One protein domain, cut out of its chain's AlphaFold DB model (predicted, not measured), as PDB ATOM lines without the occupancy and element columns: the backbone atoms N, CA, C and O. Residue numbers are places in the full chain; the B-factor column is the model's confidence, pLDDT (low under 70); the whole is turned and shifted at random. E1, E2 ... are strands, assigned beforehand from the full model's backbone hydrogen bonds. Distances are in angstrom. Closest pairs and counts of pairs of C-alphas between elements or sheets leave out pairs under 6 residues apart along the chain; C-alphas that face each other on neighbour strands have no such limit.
ATOM      1  N   LEU A   2     -48.060 -50.524 -28.044       74.38
ATOM      2  CA  LEU A   2     -48.157 -49.066 -28.091       74.38
ATOM      3  C   LEU A   2     -46.816 -48.475 -28.514       74.38
ATOM      4  O   LEU A   2     -45.766 -48.962 -28.100       74.38
ATOM      5  N   PHE A   3     -46.890 -47.433 -29.333       71.81
ATOM      6  CA  PHE A   3     -45.747 -46.697 -29.842       71.81
ATOM      7  C   PHE A   3     -45.551 -45.408 -29.047       71.81
ATOM      8  O   PHE A   3     -46.486 -44.613 -28.925       71.81
ATOM      9  N   LEU A   4     -44.337 -45.193 -28.540       67.75
ATOM     10  CA  LEU A   4     -43.963 -43.972 -27.840       67.75
ATOM     11  C   LEU A   4     -42.853 -43.227 -28.591       67.75
ATOM     12  O   LEU A   4     -41.825 -43.799 -28.950       67.75
ATOM     13  N   CYS A   5     -43.074 -41.930 -28.789       66.88
ATOM     14  CA  CYS A   5     -42.097 -40.981 -29.311       66.88
ATOM     15  C   CYS A   5     -41.628 -40.093 -28.152       66.88
ATOM     16  O   CYS A   5     -42.368 -39.217 -27.698       66.88
ATOM     17  N   CYS A   6     -40.405 -40.301 -27.661       67.12
ATOM     18  CA  CYS A   6     -39.815 -39.397 -26.670       67.12
ATOM     19  C   CYS A   6     -39.460 -38.073 -27.353       67.12
ATOM     20  O   CYS A   6     -38.761 -38.082 -28.362       67.12
ATOM     21  N   ARG A   7     -39.903 -36.927 -26.827       66.25
ATOM     22  CA  ARG A   7     -39.578 -35.619 -27.425       66.25
ATOM     23  C   ARG A   7     -38.082 -35.310 -27.311       66.25
ATOM     24  O   ARG A   7     -37.493 -35.496 -26.246       66.25
ATOM     25  N   LYS A   8     -37.478 -34.793 -28.387       70.56
ATOM     26  CA  LYS A   8     -36.131 -34.204 -28.326       70.56
ATOM     27  C   LYS A   8     -36.153 -32.909 -27.510       70.56
ATOM     28  O   LYS A   8     -37.113 -32.147 -27.582       70.56
ATOM     29  N   LYS A   9     -35.077 -32.649 -26.771       69.94
ATOM     30  CA  LYS A   9     -34.763 -31.339 -26.188       69.94
ATOM     31  C   LYS A   9     -33.646 -30.688 -27.002       69.94
ATOM     32  O   LYS A   9     -32.777 -31.390 -27.519       69.94
ATOM     33  N   ARG A  10     -33.697 -29.361 -27.134       71.38
ATOM     34  CA  ARG A  10     -32.682 -28.569 -27.840       71.38
ATOM     35  C   ARG A  10     -31.409 -28.498 -26.994       71.38
ATOM     36  O   ARG A  10     -31.495 -28.316 -25.785       71.38
ATOM     37  N   GLY A  11     -30.250 -28.625 -27.630       74.56
ATOM     38  CA  GLY A  11     -28.946 -28.608 -26.966       74.56
ATOM     39  C   GLY A  11     -28.110 -29.855 -27.245       74.56
ATOM     40  O   GLY A  11     -28.469 -30.697 -28.070       74.56
ATOM     41  N   GLU A  12     -26.968 -29.961 -26.575       78.81
ATOM     42  CA  GLU A  12     -26.058 -31.096 -26.720       78.81
ATOM     43  C   GLU A  12     -26.527 -32.266 -25.852       78.81
ATOM     44  O   GLU A  12     -26.710 -32.125 -24.641       78.81
ATOM     45  N   VAL A  13     -26.726 -33.437 -26.459       81.69
ATOM     46  CA  VAL A  13     -27.081 -34.653 -25.718       81.69
ATOM     47  C   VAL A  13     -25.869 -35.124 -24.915       81.69
ATOM     48  O   VAL A  13     -24.922 -35.674 -25.473       81.69
ATOM     49  N   VAL A  14     -25.914 -34.939 -23.598       80.19
ATOM     50  CA  VAL A  14     -24.832 -35.331 -22.682       80.19
ATOM     51  C   VAL A  14     -24.956 -36.803 -22.315       80.19
ATOM     52  O   VAL A  14     -23.967 -37.535 -22.311       80.19
ATOM     53  N   GLU A  15     -26.181 -37.242 -22.034       82.06
ATOM     54  CA  GLU A  15     -26.491 -38.626 -21.688       82.06
ATOM     55  C   GLU A  15     -27.800 -39.039 -22.358       82.06
ATOM     56  O   GLU A  15     -28.788 -38.301 -22.348       82.06
ATOM     57  N   PHE A  16     -27.782 -40.218 -22.975       84.00
ATOM     58  CA  PHE A  16     -28.954 -40.857 -23.549       84.00
ATOM     59  C   PHE A  16     -28.791 -42.373 -23.432       84.00
ATOM     60  O   PHE A  16     -27.705 -42.865 -23.742       84.00
ATOM     61  N   PRO A  17     -29.816 -43.113 -22.985       83.44
ATOM     62  CA  PRO A  17     -29.706 -44.555 -22.834       83.44
ATOM     63  C   PRO A  17     -29.596 -45.240 -24.206       83.44
ATOM     64  O   PRO A  17     -30.489 -45.108 -25.046       83.44
ATOM     65  N   ASP A  18     -28.524 -46.004 -24.421       81.12
ATOM     66  CA  ASP A  18     -28.353 -46.840 -25.622       81.12
ATOM     67  C   ASP A  18     -29.266 -48.079 -25.606       81.12
ATOM     68  O   ASP A  18     -29.622 -48.609 -26.658       81.12
ATOM     69  N   SER A  19     -29.709 -48.505 -24.420       84.88
ATOM     70  CA  SER A  19     -30.647 -49.612 -24.214       84.88
ATOM     71  C   SER A  19     -31.608 -49.329 -23.059       84.88
ATOM     72  O   SER A  19     -31.302 -48.548 -22.156       84.88
ATOM     73  N   LEU A  20     -32.759 -50.002 -23.063       87.69
ATOM     74  CA  LEU A  20     -33.760 -49.916 -22.002       87.69
ATOM     75  C   LEU A  20     -33.763 -51.201 -21.157       87.69
ATOM     76  O   LEU A  20     -33.806 -52.283 -21.738       87.69
ATOM     77  N   GLU A  27     -39.375 -53.300 -28.666       88.25
ATOM     78  CA  GLU A  27     -38.416 -52.696 -29.580       88.25
ATOM     79  C   GLU A  27     -37.999 -51.312 -29.088       88.25
ATOM     80  O   GLU A  27     -38.828 -50.520 -28.630       88.25
ATOM     81  N   TYR A  28     -36.707 -51.014 -29.213       88.50
ATOM     82  CA  TYR A  28     -36.132 -49.719 -28.885       88.50
ATOM     83  C   TYR A  28     -35.237 -49.238 -30.026       88.50
ATOM     84  O   TYR A  28     -34.251 -49.887 -30.368       88.50
ATOM     85  N   GLN A  29     -35.573 -48.086 -30.605       86.00
ATOM     86  CA  GLN A  29     -34.797 -47.452 -31.667       86.00
ATOM     87  C   GLN A  29     -34.389 -46.027 -31.252       86.00
ATOM     88  O   GLN A  29     -35.157 -45.074 -31.452       86.00
ATOM     89  N   PRO A  30     -33.185 -45.839 -30.687       83.81
ATOM     90  CA  PRO A  30     -32.666 -44.512 -30.383       83.81
ATOM     91  C   PRO A  30     -32.350 -43.746 -31.678       83.81
ATOM     92  O   PRO A  30     -31.662 -44.246 -32.568       83.81
ATOM     93  N   ARG A  31     -32.844 -42.507 -31.799       79.38
ATOM     94  CA  ARG A  31     -32.572 -41.602 -32.938       79.38
ATOM     95  C   ARG A  31     -31.623 -40.455 -32.596       79.38
ATOM     96  O   ARG A  31     -31.178 -39.724 -33.489       79.38
ATOM     97  N   VAL A  32     -31.298 -40.295 -31.318       75.12
ATOM     98  CA  VAL A  32     -30.240 -39.413 -30.826       75.12
ATOM     99  C   VAL A  32     -29.147 -40.243 -30.166       75.12
ATOM    100  O   VAL A  32     -29.390 -41.349 -29.696       75.12
ATOM    101  N   ARG A  33     -27.928 -39.709 -30.179       74.75
ATOM    102  CA  ARG A  33     -26.756 -40.303 -29.536       74.75
ATOM    103  C   ARG A  33     -26.045 -39.229 -28.730       74.75
ATOM    104  O   ARG A  33     -26.169 -38.043 -29.047       74.75
ATOM    105  N   LYS A  34     -25.297 -39.655 -27.715       78.50
ATOM    106  CA  LYS A  34     -24.419 -38.785 -26.928       78.50
ATOM    107  C   LYS A  34     -23.485 -37.972 -27.838       78.50
ATOM    108  O   LYS A  34     -22.980 -38.494 -28.830       78.50
ATOM    109  N   GLY A  35     -23.293 -36.699 -27.504       70.81
ATOM    110  CA  GLY A  35     -22.478 -35.738 -28.253       70.81
ATOM    111  C   GLY A  35     -23.162 -35.148 -29.489       70.81
ATOM    112  O   GLY A  35     -22.587 -34.293 -30.158       70.81
ATOM    113  N   LYS A  36     -24.391 -35.567 -29.823       75.88
ATOM    114  CA  LYS A  36     -25.146 -34.943 -30.913       75.88
ATOM    115  C   LYS A  36     -25.759 -33.631 -30.428       75.88
ATOM    116  O   LYS A  36     -26.501 -33.619 -29.446       75.88
ATOM    117  N   VAL A  37     -25.502 -32.549 -31.156       72.12
ATOM    118  CA  VAL A  37     -26.170 -31.262 -30.943       72.12
ATOM    119  C   VAL A  37     -27.526 -31.289 -31.644       72.12
ATOM    120  O   VAL A  37     -27.629 -31.572 -32.840       72.12
ATOM    121  N   VAL A  38     -28.590 -31.039 -30.886       72.88
ATOM    122  CA  VAL A  38     -29.948 -30.865 -31.405       72.88
ATOM    123  C   VAL A  38     -30.199 -29.367 -31.533       72.88
ATOM    124  O   VAL A  38     -30.538 -28.700 -30.556       72.88
ATOM    125  N   GLU A  39     -30.000 -28.831 -32.735       63.38
ATOM    126  CA  GLU A  39     -30.056 -27.383 -32.990       63.38
ATOM    127  C   GLU A  39     -31.482 -26.847 -33.149       63.38
ATOM    128  O   GLU A  39     -31.744 -25.690 -32.817       63.38
ATOM    129  N   SER A  40     -32.418 -27.676 -33.619       60.91
ATOM    130  CA  SER A  40     -33.807 -27.285 -33.861       60.91
ATOM    131  C   SER A  40     -34.775 -28.466 -33.722       60.91
ATOM    132  O   SER A  40     -34.456 -29.600 -34.079       60.91
ATOM    133  N   ILE A  41     -35.958 -28.198 -33.161       63.38
ATOM    134  CA  ILE A  41     -37.097 -29.126 -33.117       63.38
ATOM    135  C   ILE A  41     -38.086 -28.586 -34.151       63.38
ATOM    136  O   ILE A  41     -38.952 -27.780 -33.820       63.38
ATOM    137  N   ASN A  42     -37.879 -28.929 -35.422       55.34
ATOM    138  CA  ASN A  42     -38.629 -28.308 -36.520       55.34
ATOM    139  C   ASN A  42     -39.963 -29.010 -36.789       55.34
ATOM    140  O   ASN A  42     -40.878 -28.387 -37.324       55.34
ATOM    141  N   TYR A  43     -40.097 -30.284 -36.405       57.31
ATOM    142  CA  TYR A  43     -41.288 -31.077 -36.698       57.31
ATOM    143  C   TYR A  43     -41.779 -31.861 -35.478       57.31
ATOM    144  O   TYR A  43     -41.001 -32.321 -34.647       57.31
ATOM    145  N   SER A  44     -43.091 -32.096 -35.396       55.00
ATOM    146  CA  SER A  44     -43.713 -32.960 -34.374       55.00
ATOM    147  C   SER A  44     -43.215 -34.414 -34.416       55.00
ATOM    148  O   SER A  44     -43.437 -35.170 -33.472       55.00
ATOM    149  N   SER A  45     -42.521 -34.794 -35.492       55.00
ATOM    150  CA  SER A  45     -41.869 -36.090 -35.697       55.00
ATOM    151  C   SER A  45     -40.427 -36.158 -35.165       55.00
ATOM    152  O   SER A  45     -39.793 -37.211 -35.272       55.00
ATOM    153  N   ASP A  46     -39.883 -35.069 -34.604       65.62
ATOM    154  CA  ASP A  46     -38.548 -35.046 -34.000       65.62
ATOM    155  C   ASP A  46     -38.531 -35.777 -32.645       65.62
ATOM    156  O   ASP A  46     -38.526 -35.187 -31.562       65.62
ATOM    157  N   CYS A  47     -38.500 -37.107 -32.724       72.50
ATOM    158  CA  CYS A  47     -38.408 -38.008 -31.579       72.50
ATOM    159  C   CYS A  47     -36.943 -38.336 -31.253       72.50
ATOM    160  O   CYS A  47     -36.143 -38.627 -32.147       72.50
ATOM    161  N   ALA A  48     -36.588 -38.307 -29.971       75.62
ATOM    162  CA  ALA A  48     -35.293 -38.722 -29.448       75.62
ATOM    163  C   ALA A  48     -35.106 -40.240 -29.582       75.62
ATOM    164  O   ALA A  48     -34.041 -40.707 -29.979       75.62
ATOM    165  N   ALA A  49     -36.165 -41.003 -29.335       82.44
ATOM    166  CA  ALA A  49     -36.210 -42.434 -29.575       82.44
ATOM    167  C   ALA A  49     -37.631 -42.886 -29.891       82.44
ATOM    168  O   ALA A  49     -38.609 -42.215 -29.540       82.44
ATOM    169  N   PHE A  50     -37.701 -44.048 -30.528       84.75
ATOM    170  CA  PHE A  50     -38.915 -44.825 -30.669       84.75
ATOM    171  C   PHE A  50     -38.870 -46.015 -29.731       84.75
ATOM    172  O   PHE A  50     -37.869 -46.730 -29.672       84.75
ATOM    173  N   VAL A  51     -39.959 -46.205 -28.996       87.12
ATOM    174  CA  VAL A  51     -40.117 -47.337 -28.090       87.12
ATOM    175  C   VAL A  51     -41.438 -48.018 -28.389       87.12
ATOM    176  O   VAL A  51     -42.484 -47.370 -28.457       87.12
TER     177      VAL A  51
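What this domain is: This is residues 2 to 20 and 27 to 51 of the 84 residues of an uncharacterized protein of Anoxybacillus sp. BCO1 (UniProt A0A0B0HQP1). A small flat slab is built on a three-stranded antiparallel sheet, E1, E4, E3, with E4 in the middle. The long loop of residues 31 to 46 joins E3 to E4 and sweeps out beyond one end of the sheet, where its residues 37 and 38 pair with residues 11 and 12 of E2, a strand away from the sheet. The printed part has 44 residues, with four named strands in the order E1, E2, E3, E4 and no named helix; the class is all strand, though under half of the residues are in named elements. It is compact, with a radius of gyration of the C-alphas of 10.2 A and spans of 28 by 22 by 10 A.

Where its parts are: E1, residues 2 to 7, begins at C-alpha 2 (-48.157, -49.066, -28.091) and is 16.0 A long. E4, residues 47 to 51, is 10.1 A long and ends at C-alpha 51 (-40.117, -47.337, -28.090). E3, residues 27 to 30, measures 10.0 A. E2, residues 11 to 15, measures 11.6 A and begins at C-alpha 11 (-28.946, -28.608, -26.966).

How they stand to each other: E4 is the inner strand. E1 and E4 are antiparallel at 158 degrees between directions; C-alphas 7 and 47 face each other at 4.9 A, and N 48 and O 6 are within hydrogen-bond range at 2.7 A. E3 and E4 form a hairpin, antiparallel at 165 degrees; C-alphas 49 and 30 face each other at 4.2 A, and N 29 and O 50 are within hydrogen-bond range at 2.8 A. The edge strands E1 and E3 are apart. E2 is apart from E1, E3 and E4 and pairs with no named strand, but residues 11 to 12 pair antiparallel with residues 37 to 38.

The domain as a whole: The C-alphas of Leu 2 and Gly 35 are the two farthest apart, 28.9 A. Residues 21 to 26 are not printed; C-alphas 20 and 27 are 9.3 A apart across the cut. The link E3 to E4 is long, E1 to E2 tight. The mean pLDDT of the printed part is 74.3, and residues 4 to 7, 9 and 39 to 46 are under 70.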